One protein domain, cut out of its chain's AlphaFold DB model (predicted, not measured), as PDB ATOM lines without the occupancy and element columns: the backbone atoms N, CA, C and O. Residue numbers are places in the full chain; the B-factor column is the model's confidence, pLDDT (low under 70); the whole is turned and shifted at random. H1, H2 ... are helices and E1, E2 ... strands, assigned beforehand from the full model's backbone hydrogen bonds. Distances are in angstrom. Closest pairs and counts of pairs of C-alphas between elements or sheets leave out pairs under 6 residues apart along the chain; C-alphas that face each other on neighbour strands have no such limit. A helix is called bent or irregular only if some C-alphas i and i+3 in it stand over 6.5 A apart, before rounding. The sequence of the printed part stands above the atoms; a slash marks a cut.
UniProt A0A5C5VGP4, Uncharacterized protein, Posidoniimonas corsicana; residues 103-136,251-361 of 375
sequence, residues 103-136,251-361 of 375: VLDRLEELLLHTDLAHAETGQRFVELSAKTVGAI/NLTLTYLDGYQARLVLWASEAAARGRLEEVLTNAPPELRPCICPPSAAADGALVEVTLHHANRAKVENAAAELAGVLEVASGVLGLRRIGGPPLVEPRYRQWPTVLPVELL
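This is residues 103 to 136 and 251 to 361 of the 375 residues of an uncharacterized protein of Posidoniimonas corsicana (UniProt A0A5C5VGP4). A long ribbon of two antiparallel strands, E2 and E5, joins two lobes: at one end E1 with H1 and H2, at the other the far part of E2 with E3 and E4, covered by the long helix H4, and with H3 over the end of E2. E2 bends by 70 degrees at residue 259 and belongs to both lobes. The printed part has 145 residues, with named elements in the order H1 H2 E1 E2 H3 E3 H4 E4 E5, a mixed class of helices and strands. The strongly twisted, branched sheet is antiparallel in each neighbour pair. The whole is loose, with a radius of gyration of the C-alphas of 19.9 A, and spans 63 by 30 by 25 A, a rod.

H1, residues 104 to 113, is on the sheet at a height of 7.8 A; the C-alphas of Leu 104 and Ala 135 of E1, residues 132 to 136, are its closest pair with E1, 4.7 A apart. H2, residues 125 to 128, only grazes the sheet. E2, residues 251 to 268, pairs with E1, N 133 and O 255 being 2.8 A apart. H3, residues 271 to 282, is over E2, slantwise at 56 degrees on the local plane. E3, residues 302 to 310, is on the same side of E2 as E1, with N 264 and O 306 at 2.9 A. H4, residues 313 to 334, is over E2, along it at 11 degrees on the local plane; their closest C-alphas, Tyr 260 and Arg 313, are 5.5 A apart. H3 and H4 only just touch, with 3 pairs of C-alphas within 8 A, the closest being Ala 273 and Leu 334 at 5.3 A. On the other side of E2 are E4, residues 336 to 339, with N 267 and O 337 at 2.7 A, and E5, residues 345 to 357, with N 252 and O 354 at 2.8 A. O i to N i+4 pairs are within hydrogen-bond range in 2 of 6 in H1, where 6 of 7 O i to N i+3 pairs are, 7 of 8 in H3 and 16 of 18 in H4; H2 is too short for such a pair.

H1 begins at C-alpha 104, (-20.034, -19.150, 49.514). E2 is 43.5 A long, E5 37.4 A, H4 27.8 A and E3 26.2 A. H4 has a kink of 48 degrees near residue 328. H1 and H4 are irregular: C-alphas 105 and 108, and 329 and 332, are each 7.6 A apart. E5 ends at C-alpha 357, (-7.882, -18.234, 59.486).

The C-alphas of Val 333 and Glu 359 are farthest apart, 63.3 A. Residues 137 to 250 are not printed, and C-alphas 136 and 251 are 8.5 A apart across the cut. The links H1 to H2 and H3 to E3 are long. Mean pLDDT of the printed part is 87.7; residues 287 to 299 are under 70.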
ATOM      1  N   VAL A 103     -19.792 -17.763  53.447       95.12
ATOM      2  CA  VAL A 103     -18.647 -17.366  52.631       95.12
ATOM      3  C   VAL A 103     -18.715 -17.985  51.238       95.12
ATOM      4  O   VAL A 103     -17.706 -18.000  50.534       95.12
ATOM      5  N   LEU A 104     -19.878 -18.500  50.817       94.81
ATOM      6  CA  LEU A 104     -20.034 -19.150  49.514       94.81
ATOM      7  C   LEU A 104     -19.660 -18.210  48.365       94.81
ATOM      8  O   LEU A 104     -18.881 -18.597  47.496       94.81
ATOM      9  N   ASP A 105     -20.132 -16.964  48.412       95.31
ATOM     10  CA  ASP A 105     -19.846 -15.947  47.391       95.31
ATOM     11  C   ASP A 105     -18.375 -15.500  47.379       95.31
ATOM     12  O   ASP A 105     -17.882 -14.991  46.374       95.31
ATOM     13  N   ARG A 106     -17.652 -15.717  48.484       96.25
ATOM     14  CA  ARG A 106     -16.220 -15.408  48.629       96.25
ATOM     15  C   ARG A 106     -15.332 -16.640  48.489       96.25
ATOM     16  O   ARG A 106     -14.119 -16.538  48.635       96.25
ATOM     17  N   LEU A 107     -15.890 -17.815  48.201       96.69
ATOM     18  CA  LEU A 107     -15.129 -19.063  48.221       96.69
ATOM     19  C   LEU A 107     -13.960 -19.053  47.225       96.69
ATOM     20  O   LEU A 107     -12.880 -19.537  47.552       96.69
ATOM     21  N   GLU A 108     -14.152 -18.475  46.036       96.44
ATOM     22  CA  GLU A 108     -13.083 -18.340  45.037       96.44
ATOM     23  C   GLU A 108     -11.943 -17.436  45.527       96.44
ATOM     24  O   GLU A 108     -10.778 -17.776  45.345       96.44
ATOM     25  N   GLU A 109     -12.271 -16.326  46.194       96.50
ATOM     26  CA  GLU A 109     -11.297 -15.430  46.830       96.50
ATOM     27  C   GLU A 109     -10.528 -16.166  47.936       96.50
ATOM     28  O   GLU A 109      -9.298 -16.138  47.964       96.50
ATOM     29  N   LEU A 110     -11.232 -16.890  48.812       96.50
ATOM     30  CA  LEU A 110     -10.618 -17.647  49.904       96.50
ATOM     31  C   LEU A 110      -9.657 -18.726  49.385       96.50
ATOM     32  O   LEU A 110      -8.572 -18.894  49.940       96.50
ATOM     33  N   LEU A 111      -9.997 -19.402  48.285       96.00
ATOM     34  CA  LEU A 111      -9.138 -20.404  47.641       96.00
ATOM     35  C   LEU A 111      -7.826 -19.831  47.074       96.00
ATOM     36  O   LEU A 111      -6.895 -20.592  46.813       96.00
ATOM     37  N   LEU A 112      -7.710 -18.508  46.902       96.12
ATOM     38  CA  LEU A 112      -6.440 -17.861  46.544       96.12
ATOM     39  C   LEU A 112      -5.480 -17.748  47.736       96.12
ATOM     40  O   LEU A 112      -4.272 -17.602  47.542       96.12
ATOM     41  N   HIS A 113      -6.009 -17.796  48.960       96.31
ATOM     42  CA  HIS A 113      -5.262 -17.574  50.199       96.31
ATOM     43  C   HIS A 113      -5.076 -18.843  51.037       96.31
ATOM     44  O   HIS A 113      -4.206 -18.876  51.905       96.31
ATOM     45  N   THR A 114      -5.868 -19.889  50.791       95.81
ATOM     46  CA  THR A 114      -5.821 -21.154  51.532       95.81
ATOM     47  C   THR A 114      -6.189 -22.346  50.652       95.81
ATOM     48  O   THR A 114      -6.966 -22.236  49.708       95.81
ATOM     49  N   ASP A 115      -5.650 -23.517  50.990       95.19
ATOM     50  CA  ASP A 115      -5.939 -24.781  50.305       95.19
ATOM     51  C   ASP A 115      -7.283 -25.409  50.700       95.19
ATOM     52  O   ASP A 115      -7.720 -26.375  50.062       95.19
ATOM     53  N   LEU A 116      -7.910 -24.899  51.770       96.12
ATOM     54  CA  LEU A 116      -9.116 -25.468  52.381       96.12
ATOM     55  C   LEU A 116      -9.004 -26.989  52.545       96.12
ATOM     56  O   LEU A 116      -9.902 -27.754  52.185       96.12
ATOM     57  N   ALA A 117      -7.848 -27.435  53.045       96.81
ATOM     58  CA  ALA A 117      -7.552 -28.845  53.208       96.81
ATOM     59  C   ALA A 117      -8.550 -29.496  54.176       96.81
ATOM     60  O   ALA A 117      -8.893 -28.918  55.210       96.81
ATOM     61  N   HIS A 118      -9.025 -30.692  53.843       96.00
ATOM     62  CA  HIS A 118      -9.918 -31.454  54.704       96.00
ATOM     63  C   HIS A 118      -9.255 -31.677  56.068       96.00
ATOM     64  O   HIS A 118      -8.119 -32.150  56.128       96.00
ATOM     65  N   ALA A 119      -9.972 -31.393  57.155       91.50
ATOM     66  CA  ALA A 119      -9.416 -31.381  58.508       91.50
ATOM     67  C   ALA A 119      -8.763 -32.719  58.910       91.50
ATOM     68  O   ALA A 119      -7.724 -32.734  59.563       91.50
ATOM     69  N   GLU A 120      -9.352 -33.844  58.494       90.75
ATOM     70  CA  GLU A 120      -8.836 -35.184  58.820       90.75
ATOM     71  C   GLU A 120      -7.829 -35.746  57.803       90.75
ATOM     72  O   GLU A 120      -6.807 -36.305  58.191       90.75
ATOM     73  N   THR A 121      -8.117 -35.652  56.500       95.00
ATOM     74  CA  THR A 121      -7.321 -36.325  55.461       95.00
ATOM     75  C   THR A 121      -6.210 -35.446  54.894       95.00
ATOM     76  O   THR A 121      -5.318 -35.959  54.220       95.00
ATOM     77  N   GLY A 122      -6.267 -34.130  55.115       96.00
ATOM     78  CA  GLY A 122      -5.365 -33.153  54.507       96.00
ATOM     79  C   GLY A 122      -5.541 -32.988  52.993       96.00
ATOM     80  O   GLY A 122      -4.798 -32.224  52.380       96.00
ATOM     81  N   GLN A 123      -6.502 -33.685  52.374       96.56
ATOM     82  CA  GLN A 123      -6.781 -33.556  50.946       96.56
ATOM     83  C   GLN A 123      -7.213 -32.121  50.623       96.56
ATOM     84  O   GLN A 123      -7.923 -31.512  51.416       96.56
ATOM     85  N   ARG A 124      -6.812 -31.568  49.473       96.69
ATOM     86  CA  ARG A 124      -7.153 -30.189  49.083       96.69
ATOM     87  C   ARG A 124      -8.544 -30.117  48.463       96.69
ATOM     88  O   ARG A 124      -8.911 -30.979  47.665       96.69
ATOM     89  N   PHE A 125      -9.301 -29.060  48.765       96.19
ATOM     90  CA  PHE A 125     -10.681 -28.940  48.275       96.19
ATOM     91  C   PHE A 125     -10.765 -28.862  46.743       96.19
ATOM     92  O   PHE A 125     -11.648 -29.461  46.130       96.19
ATOM     93  N   VAL A 126      -9.794 -28.196  46.108       95.56
ATOM     94  CA  VAL A 126      -9.716 -28.041  44.642       95.56
ATOM     95  C   VAL A 126      -9.635 -29.370  43.880       95.56
ATOM     96  O   VAL A 126      -9.975 -29.422  42.701       95.56
ATOM     97  N   GLU A 127      -9.224 -30.459  44.535       95.12
ATOM     98  CA  GLU A 127      -9.123 -31.783  43.912       95.12
ATOM     99  C   GLU A 127     -10.487 -32.460  43.731       95.12
ATOM    100  O   GLU A 127     -10.636 -33.299  42.843       95.12
ATOM    101  N   LEU A 128     -11.502 -32.086  44.523       90.62
ATOM    102  CA  LEU A 128     -12.830 -32.697  44.443       90.62
ATOM    103  C   LEU A 128     -13.546 -32.408  43.120       90.62
ATOM    104  O   LEU A 128     -14.380 -33.211  42.703       90.62
ATOM    105  N   SER A 129     -13.267 -31.264  42.481       89.75
ATOM    106  CA  SER A 129     -13.986 -30.785  41.284       89.75
ATOM    107  C   SER A 129     -15.520 -30.845  41.421       89.75
ATOM    108  O   SER A 129     -16.241 -31.029  40.438       89.75
ATOM    109  N   ALA A 130     -16.033 -30.728  42.649       91.12
ATOM    110  CA  ALA A 130     -17.449 -30.847  42.959       91.12
ATOM    111  C   ALA A 130     -18.115 -29.470  43.017       91.12
ATOM    112  O   ALA A 130     -17.494 -28.471  43.377       91.12
ATOM    113  N   LYS A 131     -19.412 -29.414  42.696       95.12
ATOM    114  CA  LYS A 131     -20.184 -28.176  42.812       95.12
ATOM    115  C   LYS A 131     -20.456 -27.874  44.286       95.12
ATOM    116  O   LYS A 131     -21.273 -28.558  44.904       95.12
ATOM    117  N   THR A 132     -19.827 -26.833  44.820       95.88
ATOM    118  CA  THR A 132     -20.155 -26.294  46.142       95.88
ATOM    119  C   THR A 132     -21.537 -25.650  46.116       95.88
ATOM    120  O   THR A 132     -21.888 -24.934  45.179       95.88
ATOM    121  N   VAL A 133     -22.343 -25.940  47.131       93.75
ATOM    122  CA  VAL A 133     -23.702 -25.403  47.301       93.75
ATOM    123  C   VAL A 133     -23.875 -24.638  48.612       93.75
ATOM    124  O   VAL A 133     -24.905 -24.007  48.804       93.75
ATOM    125  N   GLY A 134     -22.885 -24.692  49.503       92.00
ATOM    126  CA  GLY A 134     -22.851 -23.918  50.739       92.00
ATOM    127  C   GLY A 134     -21.440 -23.871  51.307       92.00
ATOM    128  O   GLY A 134     -20.666 -24.810  51.122       92.00
ATOM    129  N   ALA A 135     -21.099 -22.787  51.992       94.25
ATOM    130  CA  ALA A 135     -19.820 -22.640  52.672       94.25
ATOM    131  C   ALA A 135     -20.040 -21.805  53.930       94.25
ATOM    132  O   ALA A 135     -20.151 -20.588  53.847       94.25
ATOM    133  N   ILE A 136     -20.145 -22.467  55.083       92.75
ATOM    134  CA  ILE A 136     -20.485 -21.794  56.338       92.75
ATOM    135  C   ILE A 136     -19.327 -21.893  57.326       92.75
ATOM    136  O   ILE A 136     -18.924 -22.990  57.723       92.75
ATOM    137  N   ASN A 251     -13.638 -22.963  62.216       91.62
ATOM    138  CA  ASN A 251     -14.121 -24.137  61.494       91.62
ATOM    139  C   ASN A 251     -14.967 -23.681  60.304       91.62
ATOM    140  O   ASN A 251     -15.911 -22.912  60.475       91.62
ATOM    141  N   LEU A 252     -14.659 -24.174  59.111       93.25
ATOM    142  CA  LEU A 252     -15.418 -23.939  57.889       93.25
ATOM    143  C   LEU A 252     -15.979 -25.273  57.403       93.25
ATOM    144  O   LEU A 252     -15.242 -26.237  57.213       93.25
ATOM    145  N   THR A 253     -17.287 -25.327  57.181       92.38
ATOM    146  CA  THR A 253     -17.938 -26.491  56.577       92.38
ATOM    147  C   THR A 253     -18.385 -26.133  55.171       92.38
ATOM    148  O   THR A 253     -19.323 -25.351  54.986       92.38
ATOM    149  N   LEU A 254     -17.734 -26.721  54.168       94.00
ATOM    150  CA  LEU A 254     -18.202 -26.634  52.786       94.00
ATOM    151  C   LEU A 254     -19.204 -27.760  52.543       94.00
ATOM    152  O   LEU A 254     -18.969 -28.904  52.922       94.00
ATOM    153  N   THR A 255     -20.318 -27.452  51.899       92.31
ATOM    154  CA  THR A 255     -21.301 -28.438  51.452       92.31
ATOM    155  C   THR A 255     -21.255 -28.500  49.938       92.31
ATOM    156  O   THR A 255     -21.378 -27.475  49.268       92.31
ATOM    157  N   TYR A 256     -21.085 -29.694  49.380       94.06
ATOM    158  CA  TYR A 256     -20.986 -29.896  47.938       94.06
ATOM    159  C   TYR A 256     -21.933 -30.991  47.452       94.06
ATOM    160  O   TYR A 256     -22.318 -31.890  48.201       94.06
ATOM    161  N   LEU A 257     -22.327 -30.895  46.183       93.12
ATOM    162  CA  LEU A 257     -23.141 -31.896  45.501       93.12
ATOM    163  C   LEU A 257     -22.287 -33.137  45.202       93.12
ATOM    164  O   LEU A 257     -21.456 -33.128  44.296       93.12
ATOM    165  N   ASP A 258     -22.535 -34.214  45.938       92.62
ATOM    166  CA  ASP A 258     -21.951 -35.548  45.765       92.62
ATOM    167  C   ASP A 258     -22.880 -36.429  44.916       92.62
ATOM    168  O   ASP A 258     -23.258 -37.539  45.289       92.62
ATOM    169  N   GLY A 259     -23.323 -35.887  43.783       92.06
ATOM    170  CA  GLY A 259     -24.226 -36.570  42.866       92.06
ATOM    171  C   GLY A 259     -25.686 -36.598  43.311       92.06
ATOM    172  O   GLY A 259     -26.210 -35.666  43.918       92.06
ATOM    173  N   TYR A 260     -26.371 -37.668  42.927       92.62
ATOM    174  CA  TYR A 260     -27.804 -37.852  43.109       92.62
ATOM    175  C   TYR A 260     -28.076 -39.230  43.682       92.62
ATOM    176  O   TYR A 260     -27.325 -40.176  43.430       92.62
ATOM    177  N   GLN A 261     -29.166 -39.345  44.426       93.06
ATOM    178  CA  GLN A 261     -29.595 -40.600  45.011       93.06
ATOM    179  C   GLN A 261     -31.090 -40.833  44.844       93.06
ATOM    180  O   GLN A 261     -31.864 -39.893  44.681       93.06
ATOM    181  N   ALA A 262     -31.484 -42.097  44.898       92.56
ATOM    182  CA  ALA A 262     -32.876 -42.509  44.947       92.56
ATOM    183  C   ALA A 262     -33.028 -43.642  45.954       92.56
ATOM    184  O   ALA A 262     -32.215 -44.569  45.973       92.56
ATOM    185  N   ARG A 263     -34.066 -43.565  46.785       91.62
ATOM    186  CA  ARG A 263     -34.337 -44.550  47.837       91.62
ATOM    187  C   ARG A 263     -35.578 -45.348  47.469       91.62
ATOM    188  O   ARG A 263     -36.640 -44.780  47.224       91.62
ATOM    189  N   LEU A 264     -35.439 -46.669  47.425       90.12
ATOM    190  CA  LEU A 264     -36.546 -47.600  47.250       90.12
ATOM    191  C   LEU A 264     -36.768 -48.343  48.562       90.12
ATOM    192  O   LEU A 264     -35.860 -49.006  49.060       90.12
ATOM    193  N   VAL A 265     -37.987 -48.267  49.092       90.62
ATOM    194  CA  VAL A 265     -38.377 -48.997  50.299       90.62
ATOM    195  C   VAL A 265     -39.200 -50.216  49.901       90.62
ATOM    196  O   VAL A 265     -40.229 -50.116  49.228       90.62
ATOM    197  N   LEU A 266     -38.732 -51.385  50.313       91.38
ATOM    198  CA  LEU A 266     -39.324 -52.681  50.025       91.38
ATOM    199  C   LEU A 266     -39.720 -53.352  51.337       91.38
ATOM    200  O   LEU A 266     -39.044 -53.222  52.347       91.38
ATOM    201  N   TRP A 267     -40.807 -54.101  51.322       91.31
ATOM    202  CA  TRP A 267     -41.187 -55.014  52.384       91.31
ATOM    203  C   TRP A 267     -40.738 -56.420  52.008       91.31
ATOM    204  O   TRP A 267     -41.168 -56.940  50.976       91.31
ATOM    205  N   ALA A 268     -39.894 -57.026  52.836       91.06
ATOM    206  CA  ALA A 268     -39.495 -58.420  52.710       91.06
ATOM    207  C   ALA A 268     -40.433 -59.292  53.549       91.06
ATOM    208  O   ALA A 268     -40.467 -59.176  54.775       91.06
ATOM    209  N   SER A 269     -41.199 -60.169  52.895       89.69
ATOM    210  CA  SER A 269     -42.152 -61.046  53.587       89.69
ATOM    211  C   SER A 269     -41.481 -62.156  54.396       89.69
ATOM    212  O   SER A 269     -42.108 -62.716  55.285       89.69
ATOM    213  N   GLU A 270     -40.224 -62.473  54.086       90.81
ATOM    214  CA  GLU A 270     -39.438 -63.531  54.722       90.81
ATOM    215  C   GLU A 270     -37.944 -63.180  54.706       90.81
ATOM    216  O   GLU A 270     -37.479 -62.474  53.805       90.81
ATOM    217  N   ALA A 271     -37.170 -63.719  55.652       83.62
ATOM    218  CA  ALA A 271     -35.723 -63.502  55.719       83.62
ATOM    219  C   ALA A 271     -34.977 -63.847  54.409       83.62
ATOM    220  O   ALA A 271     -34.036 -63.150  54.023       83.62
ATOM    221  N   ALA A 272     -35.417 -64.884  53.681       89.06
ATOM    222  CA  ALA A 272     -34.783 -65.326  52.434       89.06
ATOM    223  C   ALA A 272     -34.940 -64.329  51.268       89.06
ATOM    224  O   ALA A 272     -34.103 -64.304  50.363       89.06
ATOM    225  N   ALA A 273     -35.970 -63.473  51.298       89.44
ATOM    226  CA  ALA A 273     -36.222 -62.469  50.262       89.44
ATOM    227  C   ALA A 273     -35.051 -61.498  50.095       89.44
ATOM    228  O   ALA A 273     -34.726 -61.082  48.981       89.44
ATOM    229  N   ARG A 274     -34.366 -61.191  51.199       83.19
ATOM    230  CA  ARG A 274     -33.185 -60.335  51.201       83.19
ATOM    231  C   ARG A 274     -32.018 -60.952  50.432       83.19
ATOM    232  O   ARG A 274     -31.430 -60.267  49.605       83.19
ATOM    233  N   GLY A 275     -31.705 -62.226  50.674       86.81
ATOM    234  CA  GLY A 275     -30.593 -62.896  49.989       86.81
ATOM    235  C   GLY A 275     -30.795 -62.923  48.473       86.81
ATOM    236  O   GLY A 275     -29.877 -62.626  47.716       86.81
ATOM    237  N   ARG A 276     -32.035 -63.165  48.029       90.19
ATOM    238  CA  ARG A 276     -32.387 -63.109  46.602       90.19
ATOM    239  C   ARG A 276     -32.284 -61.694  46.030       90.19
ATOM    240  O   ARG A 276     -31.834 -61.528  44.901       90.19
ATOM    241  N   LEU A 277     -32.677 -60.668  46.791       87.69
ATOM    242  CA  LEU A 277     -32.494 -59.274  46.374       87.69
ATOM    243  C   LEU A 277     -31.012 -58.931  46.197       87.69
ATOM    244  O   LEU A 277     -30.637 -58.349  45.185       87.69
ATOM    245  N   GLU A 278     -30.174 -59.298  47.166       86.19
ATOM    246  CA  GLU A 278     -28.727 -59.075  47.109       86.19
ATOM    247  C   GLU A 278     -28.105 -59.778  45.892       86.19
ATOM    248  O   GLU A 278     -27.275 -59.184  45.203       86.19
ATOM    249  N   GLU A 279     -28.557 -60.988  45.557       87.38
ATOM    250  CA  GLU A 279     -28.137 -61.706  44.348       87.38
ATOM    251  C   GLU A 279     -28.545 -60.972  43.059       87.38
ATOM    252  O   GLU A 279     -27.710 -60.761  42.177       87.38
ATOM    253  N   VAL A 280     -29.801 -60.518  42.955       85.44
ATOM    254  CA  VAL A 280     -30.280 -59.732  41.802       85.44
ATOM    255  C   VAL A 280     -29.461 -58.451  41.636       85.44
ATOM    256  O   VAL A 280     -29.042 -58.126  40.527       85.44
ATOM    257  N   LEU A 281     -29.190 -57.742  42.733       84.25
ATOM    258  CA  LEU A 281     -28.442 -56.485  42.712       84.25
ATOM    259  C   LEU A 281     -26.947 -56.686  42.435       84.25
ATOM    260  O   LEU A 281     -26.333 -55.854  41.770       84.25
ATOM    261  N   THR A 282     -26.360 -57.798  42.878       84.62
ATOM    262  CA  THR A 282     -24.963 -58.153  42.570       84.62
ATOM    263  C   THR A 282     -24.777 -58.434  41.078       84.62
ATOM    264  O   THR A 282     -23.752 -58.071  40.495       84.62
ATOM    265  N   ASN A 283     -25.788 -59.038  40.452       82.81
ATOM    266  CA  ASN A 283     -25.816 -59.337  39.022       82.81
ATOM    267  C   ASN A 283     -26.295 -58.157  38.157       82.81
ATOM    268  O   ASN A 283     -26.302 -58.264  36.929       82.81
ATOM    269  N   ALA A 284     -26.684 -57.035  38.768       76.88
ATOM    270  CA  ALA A 284     -27.090 -55.849  38.031       76.88
ATOM    271  C   ALA A 284     -25.907 -55.260  37.228       76.88
ATOM    272  O   ALA A 284     -24.741 -55.387  37.635       76.88
ATOM    273  N   PRO A 285     -26.188 -54.590  36.093       71.62
ATOM    274  CA  PRO A 285     -25.202 -53.826  35.340       71.62
ATOM    275  C   PRO A 285     -24.315 -52.962  36.251       71.62
ATOM    276  O   PRO A 285     -24.816 -52.406  37.227       71.62
ATOM    277  N   PRO A 286     -23.015 -52.785  35.942       73.06
ATOM    278  CA  PRO A 286     -22.093 -52.011  36.779       73.06
ATOM    279  C   PRO A 286     -22.589 -50.598  37.098       73.06
ATOM    280  O   PRO A 286     -22.369 -50.103  38.197       73.06
ATOM    281  N   GLU A 287     -23.297 -49.980  36.150       62.44
ATOM    282  CA  GLU A 287     -23.887 -48.642  36.280       62.44
ATOM    283  C   GLU A 287     -25.066 -48.584  37.261       62.44
ATOM    284  O   GLU A 287     -25.426 -47.508  37.731       62.44
ATOM    285  N   LEU A 288     -25.648 -49.744  37.563       61.47
ATOM    286  CA  LEU A 288     -26.786 -49.930  38.453       61.47
ATOM    287  C   LEU A 288     -26.401 -50.544  39.788       61.47
ATOM    288  O   LEU A 288     -27.299 -50.708  40.602       61.47
ATOM    289  N   ARG A 289     -25.126 -50.906  40.014       67.94
ATOM    290  CA  ARG A 289     -24.669 -51.518  41.273       67.94
ATOM    291  C   ARG A 289     -24.960 -50.554  42.426       67.94
ATOM    292  O   ARG A 289     -24.204 -49.597  42.608       67.94
ATOM    293  N   PRO A 290     -26.044 -50.756  43.193       62.56
ATOM    294  CA  PRO A 290     -26.423 -49.824  44.236       62.56
ATOM    295  C   PRO A 290     -25.473 -49.963  45.410       62.56
ATOM    296  O   PRO A 290     -24.898 -51.030  45.642       62.56
ATOM    297  N   CYS A 291     -25.418 -48.937  46.248       55.81
ATOM    298  CA  CYS A 291     -25.026 -49.163  47.626       55.81
ATOM    299  C   CYS A 291     -26.260 -49.701  48.356       55.81
ATOM    300  O   CYS A 291     -27.162 -48.949  48.723       55.81
ATOM    301  N   ILE A 292     -26.324 -51.017  48.556       55.69
ATOM    302  CA  ILE A 292     -27.283 -51.576  49.508       55.69
ATOM    303  C   ILE A 292     -26.814 -51.122  50.885       55.69
ATOM    304  O   ILE A 292     -25.795 -51.600  51.387       55.69
ATOM    305  N   CYS A 293     -27.532 -50.182  51.494       52.78
ATOM    306  CA  CYS A 293     -27.358 -49.943  52.916       52.78
ATOM    307  C   CYS A 293     -27.865 -51.198  53.634       52.78
ATOM    308  O   CYS A 293     -29.035 -51.552  53.468       52.78
ATOM    309  N   PRO A 294     -27.014 -51.918  54.383       48.19
ATOM    310  CA  PRO A 294     -27.460 -53.107  55.089       48.19
ATOM    311  C   PRO A 294     -28.567 -52.696  56.071       48.19
ATOM    312  O   PRO A 294     -28.337 -51.796  56.884       48.19
ATOM    313  N   PRO A 295     -29.768 -53.301  56.028       49.12
ATOM    314  CA  PRO A 295     -30.790 -52.972  57.003       49.12
ATOM    315  C   PRO A 295     -30.321 -53.348  58.410       49.12
ATOM    316  O   PRO A 295     -29.648 -54.365  58.616       49.12
ATOM    317  N   SER A 296     -30.721 -52.516  59.373       48.66
ATOM    318  CA  SER A 296     -30.708 -52.836  60.802       48.66
ATOM    319  C   SER A 296     -31.368 -54.210  60.998       48.66
ATOM    320  O   SER A 296     -32.465 -54.417  60.489       48.66
ATOM    321  N   ALA A 297     -30.647 -55.152  61.622       49.22
ATOM    322  CA  ALA A 297     -30.957 -56.582  61.792       49.22
ATOM    323  C   ALA A 297     -32.399 -57.013  61.429       49.22
ATOM    324  O   ALA A 297     -33.356 -56.707  62.138       49.22
ATOM    325  N   ALA A 298     -32.535 -57.747  60.317       49.59
ATOM    326  CA  ALA A 298     -33.813 -58.200  59.777       49.59
ATOM    327  C   ALA A 298     -34.459 -59.271  60.675       49.59
ATOM    328  O   ALA A 298     -33.964 -60.393  60.764       49.59
ATOM    329  N   ALA A 299     -35.577 -58.925  61.310       58.88
ATOM    330  CA  ALA A 299     -36.597 -59.900  61.682       58.88
ATOM    331  C   ALA A 299     -37.458 -60.228  60.443       58.88
ATOM    332  O   ALA A 299     -37.461 -59.461  59.477       58.88
ATOM    333  N   ASP A 300     -38.187 -61.345  60.450       70.06
ATOM    334  CA  ASP A 300     -39.202 -61.608  59.422       70.06
ATOM    335  C   ASP A 300     -40.208 -60.447  59.355       70.06
ATOM    336  O   ASP A 300     -40.624 -59.916  60.387       70.06
ATOM    337  N   GLY A 301     -40.592 -60.040  58.140       78.31
ATOM    338  CA  GLY A 301     -41.398 -58.834  57.952       78.31
ATOM    339  C   GLY A 301     -40.597 -57.560  58.227       78.31
ATOM    340  O   GLY A 301     -40.934 -56.780  59.118       78.31
ATOM    341  N   ALA A 302     -39.526 -57.349  57.462       83.12
ATOM    342  CA  ALA A 302     -38.676 -56.171  57.588       83.12
ATOM    343  C   ALA A 302     -38.811 -55.235  56.384       83.12
ATOM    344  O   ALA A 302     -38.991 -55.661  55.239       83.12
ATOM    345  N   LEU A 303     -38.653 -53.940  56.656       86.75
ATOM    346  CA  LEU A 303     -38.403 -52.951  55.618       86.75
ATOM    347  C   LEU A 303     -36.941 -53.057  55.172       86.75
ATOM    348  O   LEU A 303     -36.019 -53.040  55.987       86.75
ATOM    349  N   VAL A 304     -36.747 -53.162  53.865       86.50
ATOM    350  CA  VAL A 304     -35.454 -53.154  53.192       86.50
ATOM    351  C   VAL A 304     -35.371 -51.877  52.377       86.50
ATOM    352  O   VAL A 304     -36.262 -51.582  51.582       86.50
ATOM    353  N   GLU A 305     -34.297 -51.125  52.562       87.81
ATOM    354  CA  GLU A 305     -34.043 -49.913  51.800       87.81
ATOM    355  C   GLU A 305     -32.912 -50.148  50.800       87.81
ATOM    356  O   GLU A 305     -31.816 -50.570  51.168       87.81
ATOM    357  N   VAL A 306     -33.179 -49.867  49.528       88.06
ATOM    358  CA  VAL A 306     -32.180 -49.894  48.460       88.06
ATOM    359  C   VAL A 306     -31.882 -48.459  48.055       88.06
ATOM    360  O   VAL A 306     -32.786 -47.740  47.624       88.06
ATOM    361  N   THR A 307     -30.618 -48.055  48.170       89.44
ATOM    362  CA  THR A 307     -30.171 -46.716  47.783       89.44
ATOM    363  C   THR A 307     -29.353 -46.785  46.501       89.44
ATOM    364  O   THR A 307     -28.291 -47.404  46.436       89.44
ATOM    365  N   LEU A 308     -29.856 -46.129  45.462       89.12
ATOM    366  CA  LEU A 308     -29.141 -45.912  44.210       89.12
ATOM    367  C   LEU A 308     -28.366 -44.601  44.318       89.12
ATOM    368  O   LEU A 308     -28.910 -43.621  44.821       89.12
ATOM    369  N   HIS A 309     -27.128 -44.561  43.827       89.31
ATOM    370  CA  HIS A 309     -26.308 -43.351  43.808       89.31
ATOM    371  C   HIS A 309     -25.529 -43.248  42.497       89.31
ATOM    372  O   HIS A 309     -24.904 -44.215  42.065       89.31
ATOM    373  N   HIS A 310     -25.541 -42.066  41.881       90.50
ATOM    374  CA  HIS A 310     -24.689 -41.752  40.739       90.50
ATOM    375  C   HIS A 310     -24.457 -40.234  40.628       90.50
ATOM    376  O   HIS A 310     -25.338 -39.438  40.947       90.50
ATOM    377  N   ALA A 311     -23.303 -39.807  40.098       89.94
ATOM    378  CA  ALA A 311     -22.979 -38.384  39.893       89.94
ATOM    379  C   ALA A 311     -23.934 -37.655  38.918       89.94
ATOM    380  O   ALA A 311     -24.089 -36.440  38.958       89.94
ATOM    381  N   ASN A 312     -24.590 -38.412  38.037       90.75
ATOM    382  CA  ASN A 312     -25.531 -37.933  37.022       90.75
ATOM    383  C   ASN A 312     -26.968 -38.336  37.378       90.75
ATOM    384  O   ASN A 312     -27.264 -39.529  37.454       90.75
ATOM    385  N   ARG A 313     -27.851 -37.340  37.509       93.81
ATOM    386  CA  ARG A 313     -29.268 -37.500  37.851       93.81
ATOM    387  C   ARG A 313     -30.028 -38.443  36.918       93.81
ATOM    388  O   ARG A 313     -30.704 -39.341  37.405       93.81
ATOM    389  N   ALA A 314     -29.883 -38.282  35.603       93.31
ATOM    390  CA  ALA A 314     -30.625 -39.071  34.618       93.31
ATOM    391  C   ALA A 314     -30.282 -40.567  34.708       93.31
ATOM    392  O   ALA A 314     -31.139 -41.423  34.522       93.31
ATOM    393  N   LYS A 315     -29.031 -40.891  35.058       90.69
ATOM    394  CA  LYS A 315     -28.625 -42.280  35.307       90.69
ATOM    395  C   LYS A 315     -29.303 -42.859  36.547       90.69
ATOM    396  O   LYS A 315     -29.727 -44.005  36.496       90.69
ATOM    397  N   VAL A 316     -29.461 -42.077  37.619       91.00
ATOM    398  CA  VAL A 316     -30.217 -42.511  38.807       91.00
ATOM    399  C   VAL A 316     -31.698 -42.690  38.478       91.00
ATOM    400  O   VAL A 316     -32.286 -43.682  38.890       91.00
ATOM    401  N   GLU A 317     -32.298 -41.776  37.714       93.06
ATOM    402  CA  GLU A 317     -33.704 -41.870  37.293       93.06
ATOM    403  C   GLU A 317     -33.959 -43.135  36.462       93.06
ATOM    404  O   GLU A 317     -34.861 -43.910  36.784       93.06
ATOM    405  N   ASN A 318     -33.117 -43.395  35.456       91.06
ATOM    406  CA  ASN A 318     -33.201 -44.605  34.637       91.06
ATOM    407  C   ASN A 318     -32.991 -45.869  35.480       91.06
ATOM    408  O   ASN A 318     -33.794 -46.795  35.407       91.06
ATOM    409  N   ALA A 319     -31.968 -45.875  36.339       88.62
ATOM    410  CA  ALA A 319     -31.684 -46.977  37.251       88.62
ATOM    411  C   ALA A 319     -32.870 -47.305  38.162       88.62
ATOM    412  O   ALA A 319     -33.219 -48.468  38.369       88.62
ATOM    413  N   ALA A 320     -33.500 -46.267  38.704       90.44
ATOM    414  CA  ALA A 320     -34.623 -46.401  39.609       90.44
ATOM    415  C   ALA A 320     -35.875 -46.914  38.887       90.44
ATOM    416  O   ALA A 320     -36.594 -47.749  39.437       90.44
ATOM    417  N   ALA A 321     -36.109 -46.461  37.651       90.94
ATOM    418  CA  ALA A 321     -37.193 -46.944  36.803       90.94
ATOM    419  C   ALA A 321     -36.997 -48.415  36.395       90.94
ATOM    420  O   ALA A 321     -37.928 -49.212  36.516       90.94
ATOM    421  N   GLU A 322     -35.787 -48.796  35.979       89.50
ATOM    422  CA  GLU A 322     -35.454 -50.176  35.612       89.50
ATOM    423  C   GLU A 322     -35.583 -51.124  36.806       89.50
ATOM    424  O   GLU A 322     -36.261 -52.149  36.711       89.50
ATOM    425  N   LEU A 323     -35.012 -50.761  37.961       87.25
ATOM    426  CA  LEU A 323     -35.129 -51.558  39.181       87.25
ATOM    427  C   LEU A 323     -36.590 -51.692  39.626       87.25
ATOM    428  O   LEU A 323     -37.012 -52.777  40.024       87.25
ATOM    429  N   ALA A 324     -37.382 -50.620  39.533       88.69
ATOM    430  CA  ALA A 324     -38.807 -50.679  39.839       88.69
ATOM    431  C   ALA A 324     -39.549 -51.662  38.919       88.69
ATOM    432  O   ALA A 324     -40.345 -52.452  39.422       88.69
ATOM    433  N   GLY A 325     -39.250 -51.665  37.615       88.88
ATOM    434  CA  GLY A 325     -39.831 -52.610  36.660       88.88
ATOM    435  C   GLY A 325     -39.442 -54.065  36.944       88.88
ATOM    436  O   GLY A 325     -40.302 -54.945  36.957       88.88
ATOM    437  N   VAL A 326     -38.165 -54.323  37.255       86.25
ATOM    438  CA  VAL A 326     -37.689 -55.661  37.653       86.25
ATOM    439  C   VAL A 326     -38.406 -56.139  38.913       86.25
ATOM    440  O   VAL A 326     -38.885 -57.271  38.962       86.25
ATOM    441  N   LEU A 327     -38.517 -55.279  39.927       87.12
ATOM    442  CA  LEU A 327     -39.175 -55.615  41.187       87.12
ATOM    443  C   LEU A 327     -40.682 -55.810  41.027       87.12
ATOM    444  O   LEU A 327     -41.245 -56.645  41.722       87.12
ATOM    445  N   GLU A 328     -41.340 -55.088  40.124       89.12
ATOM    446  CA  GLU A 328     -42.761 -55.284  39.838       89.12
ATOM    447  C   GLU A 328     -43.022 -56.695  39.299       89.12
ATOM    448  O   GLU A 328     -43.857 -57.418  39.847       89.12
ATOM    449  N   VAL A 329     -42.221 -57.135  38.323       89.81
ATOM    450  CA  VAL A 329     -42.319 -58.476  37.727       89.81
ATOM    451  C   VAL A 329     -41.876 -59.576  38.700       89.81
ATOM    452  O   VAL A 329     -42.508 -60.628  38.779       89.81
ATOM    453  N   ALA A 330     -40.795 -59.350  39.450       87.25
ATOM    454  CA  ALA A 330     -40.178 -60.370  40.296       87.25
ATOM    455  C   ALA A 330     -40.716 -60.399  41.739       87.25
ATOM    456  O   ALA A 330     -40.394 -61.330  42.476       87.25
ATOM    457  N   SER A 331     -41.534 -59.423  42.150       86.50
ATOM    458  CA  SER A 331     -42.039 -59.235  43.525       86.50
ATOM    459  C   SER A 331     -42.529 -60.527  44.184       86.50
ATOM    460  O   SER A 331     -42.081 -60.881  45.277       86.50
ATOM    461  N   GLY A 332     -43.396 -61.272  43.492       88.25
ATOM    462  CA  GLY A 332     -43.967 -62.524  43.992       88.25
ATOM    463  C   GLY A 332     -42.942 -63.647  44.172       88.25
ATOM    464  O   GLY A 332     -43.027 -64.397  45.138       88.25
ATOM    465  N   VAL A 333     -41.950 -63.738  43.283       91.81
ATOM    466  CA  VAL A 333     -40.884 -64.756  43.349       91.81
ATOM    467  C   VAL A 333     -39.842 -64.385  44.400       91.81
ATOM    468  O   VAL A 333     -39.325 -65.241  45.114       91.81
ATOM    469  N   LEU A 334     -39.536 -63.094  44.517       90.69
ATOM    470  CA  LEU A 334     -38.549 -62.596  45.461       90.69
ATOM    471  C   LEU A 334     -39.098 -62.494  46.883       90.69
ATOM    472  O   LEU A 334     -38.290 -62.385  47.796       90.69
ATOM    473  N   GLY A 335     -40.413 -62.566  47.107       92.69
ATOM    474  CA  GLY A 335     -41.005 -62.304  48.425       92.69
ATOM    475  C   GLY A 335     -40.826 -60.841  48.844       92.69
ATOM    476  O   GLY A 335     -40.605 -60.540  50.018       92.69
ATOM    477  N   LEU A 336     -40.852 -59.930  47.868       92.19
ATOM    478  CA  LEU A 336     -40.653 -58.498  48.063       92.19
ATOM    479  C   LEU A 336     -41.881 -57.740  47.589       92.19
ATOM    480  O   LEU A 336     -42.449 -58.037  46.544       92.19
ATOM    481  N   ARG A 337     -42.249 -56.690  48.314       91.88
ATOM    482  CA  ARG A 337     -43.300 -55.766  47.897       91.88
ATOM    483  C   ARG A 337     -42.805 -54.337  48.016       91.88
ATOM    484  O   ARG A 337     -42.376 -53.934  49.090       91.88
ATOM    485  N   ARG A 338     -42.903 -53.539  46.952       91.88
ATOM    486  CA  ARG A 338     -42.594 -52.105  47.044       91.88
ATOM    487  C   ARG A 338     -43.587 -51.407  47.974       91.88
ATOM    488  O   ARG A 338     -44.796 -51.615  47.862       91.88
ATOM    489  N   ILE A 339     -43.069 -50.561  48.857       91.88
ATOM    490  CA  ILE A 339     -43.852 -49.681  49.721       91.88
ATOM    491  C   ILE A 339     -43.676 -48.246  49.220       91.88
ATOM    492  O   ILE A 339     -42.555 -47.766  49.081       91.88
ATOM    493  N   GLY A 340     -44.789 -47.564  48.946       89.19
ATOM    494  CA  GLY A 340     -44.792 -46.182  48.464       89.19
ATOM    495  C   GLY A 340     -44.819 -46.026  46.938       89.19
ATOM    496  O   GLY A 340     -45.081 -46.970  46.185       89.19
ATOM    497  N   GLY A 341     -44.622 -44.778  46.508       89.88
ATOM    498  CA  GLY A 341     -44.655 -44.353  45.109       89.88
ATOM    499  C   GLY A 341     -43.372 -44.669  44.328       89.88
ATOM    500  O   GLY A 341     -42.513 -45.412  44.812       89.88
ATOM    501  N   PRO A 342     -43.236 -44.133  43.102       88.31
ATOM    502  CA  PRO A 342     -41.968 -44.170  42.383       88.31
ATOM    503  C   PRO A 342     -40.871 -43.475  43.209       88.31
ATOM    504  O   PRO A 342     -41.156 -42.475  43.874       88.31
ATOM    505  N   PRO A 343     -39.633 -43.995  43.192       89.56
ATOM    506  CA  PRO A 343     -38.533 -43.403  43.941       89.56
ATOM    507  C   PRO A 343     -38.250 -41.981  43.454       89.56
ATOM    508  O   PRO A 343     -38.074 -41.744  42.258       89.56
ATOM    509  N   LEU A 344     -38.204 -41.037  44.391       93.31
ATOM    510  CA  LEU A 344     -37.816 -39.661  44.110       93.31
ATOM    511  C   LEU A 344     -36.293 -39.591  44.000       93.31
ATOM    512  O   LEU A 344     -35.577 -40.107  44.861       93.31
ATOM    513  N   VAL A 345     -35.812 -38.975  42.921       94.06
ATOM    514  CA  VAL A 345     -34.385 -38.709  42.736       94.06
ATOM    515  C   VAL A 345     -34.057 -37.356  43.335       94.06
ATOM    516  O   VAL A 345     -34.578 -36.324  42.906       94.06
ATOM    517  N   GLU A 346     -33.167 -37.374  44.310       93.94
ATOM    518  CA  GLU A 346     -32.799 -36.220  45.113       93.94
ATOM    519  C   GLU A 346     -31.302 -35.937  44.970       93.94
ATOM    520  O   GLU A 346     -30.503 -36.861  44.777       93.94
ATOM    521  N   PRO A 347     -30.884 -34.663  45.036       92.62
ATOM    522  CA  PRO A 347     -29.471 -34.341  45.148       92.62
ATOM    523  C   PRO A 347     -28.910 -34.917  46.450       92.62
ATOM    524  O   PRO A 347     -29.548 -34.867  47.503       92.62
ATOM    525  N   ARG A 348     -27.696 -35.457  46.375       90.56
ATOM    526  CA  ARG A 348     -26.951 -35.933  47.534       90.56
ATOM    527  C   ARG A 348     -25.874 -34.914  47.861       90.56
ATOM    528  O   ARG A 348     -25.093 -34.538  46.994       90.56
ATOM    529  N   TYR A 349     -25.813 -34.495  49.115       89.88
ATOM    530  CA  TYR A 349     -24.812 -33.542  49.577       89.88
ATOM    531  C   TYR A 349     -23.822 -34.216  50.519       89.88
ATOM    532  O   TYR A 349     -24.184 -35.128  51.265       89.88
ATOM    533  N   ARG A 350     -22.571 -33.761  50.487       90.62
ATOM    534  CA  ARG A 350     -21.542 -34.110  51.469       90.62
ATOM    535  C   ARG A 350     -20.953 -32.850  52.074       90.62
ATOM    536  O   ARG A 350     -20.963 -31.789  51.452       90.62
ATOM    537  N   GLN A 351     -20.449 -33.002  53.289       91.62
ATOM    538  CA  GLN A 351     -19.734 -31.960  54.006       91.62
ATOM    539  C   GLN A 351     -18.229 -32.177  53.867       91.62
ATOM    540  O   GLN A 351     -17.751 -33.311  53.841       91.62
ATOM    541  N   TRP A 352     -17.502 -31.074  53.788       94.31
ATOM    542  CA  TRP A 352     -16.053 -31.008  53.780       94.31
ATOM    543  C   TRP A 352     -15.623 -30.110  54.943       94.31
ATOM    544  O   TRP A 352     -15.631 -28.880  54.803       94.31
ATOM    545  N   PRO A 353     -15.336 -30.698  56.115       93.00
ATOM    546  CA  PRO A 353     -14.839 -29.944  57.253       93.00
ATOM    547  C   PRO A 353     -13.410 -29.476  56.970       93.00
ATOM    548  O   PRO A 353     -12.535 -30.267  56.614       93.00
ATOM    549  N   THR A 354     -13.167 -28.185  57.139       95.19
ATOM    550  CA  THR A 354     -11.854 -27.553  56.998       95.19
ATOM    551  C   THR A 354     -11.717 -26.412  58.007       95.19
ATOM    552  O   THR A 354     -12.628 -26.142  58.792       95.19
ATOM    553  N   VAL A 355     -10.562 -25.756  58.021       94.31
ATOM    554  CA  VAL A 355     -10.272 -24.612  58.883       94.31
ATOM    555  C   VAL A 355      -9.933 -23.399  58.031       94.31
ATOM    556  O   VAL A 355      -9.318 -23.509  56.968       94.31
ATOM    557  N   LEU A 356     -10.344 -22.233  58.507       94.56
ATOM    558  CA  LEU A 356     -10.090 -20.948  57.883       94.56
ATOM    559  C   LEU A 356      -9.480 -20.000  58.924       94.56
ATOM    560  O   LEU A 356     -10.020 -19.910  60.027       94.56
ATOM    561  N   PRO A 357      -8.390 -19.282  58.610       93.06
ATOM    562  CA  PRO A 357      -7.882 -18.234  59.486       93.06
ATOM    563  C   PRO A 357      -8.950 -17.167  59.754       93.06
ATOM    564  O   PRO A 357      -9.616 -16.695  58.826       93.06
ATOM    565  N   VAL A 358      -9.127 -16.791  61.021       90.69
ATOM    566  CA  VAL A 358     -10.194 -15.866  61.450       90.69
ATOM    567  C   VAL A 358     -10.057 -14.493  60.780       90.69
ATOM    568  O   VAL A 358     -11.055 -13.816  60.545       90.69
ATOM    569  N   GLU A 359      -8.841 -14.073  60.437       92.31
ATOM    570  CA  GLU A 359      -8.555 -12.809  59.754       92.31
ATOM    571  C   GLU A 359      -9.107 -12.722  58.324       92.31
ATOM    572  O   GLU A 359      -9.259 -11.616  57.810       92.31
ATOM    573  N   LEU A 360      -9.428 -13.856  57.690       95.00
ATOM    574  CA  LEU A 360     -10.058 -13.882  56.366       95.00
ATOM    575  C   LEU A 360     -11.589 -13.743  56.445       95.00
ATOM    576  O   LEU A 360     -12.250 -13.494  55.431       95.00
ATOM    577  N   LEU A 361     -12.160 -13.886  57.644       93.94
ATOM    578  CA  LEU A 361     -13.593 -13.765  57.877       93.94
ATOM    579  C   LEU A 361     -13.988 -12.315  58.125       93.94
ATOM    580  O   LEU A 361     -13.608 -11.689  59.114       93.94
TER     581      LEU A 361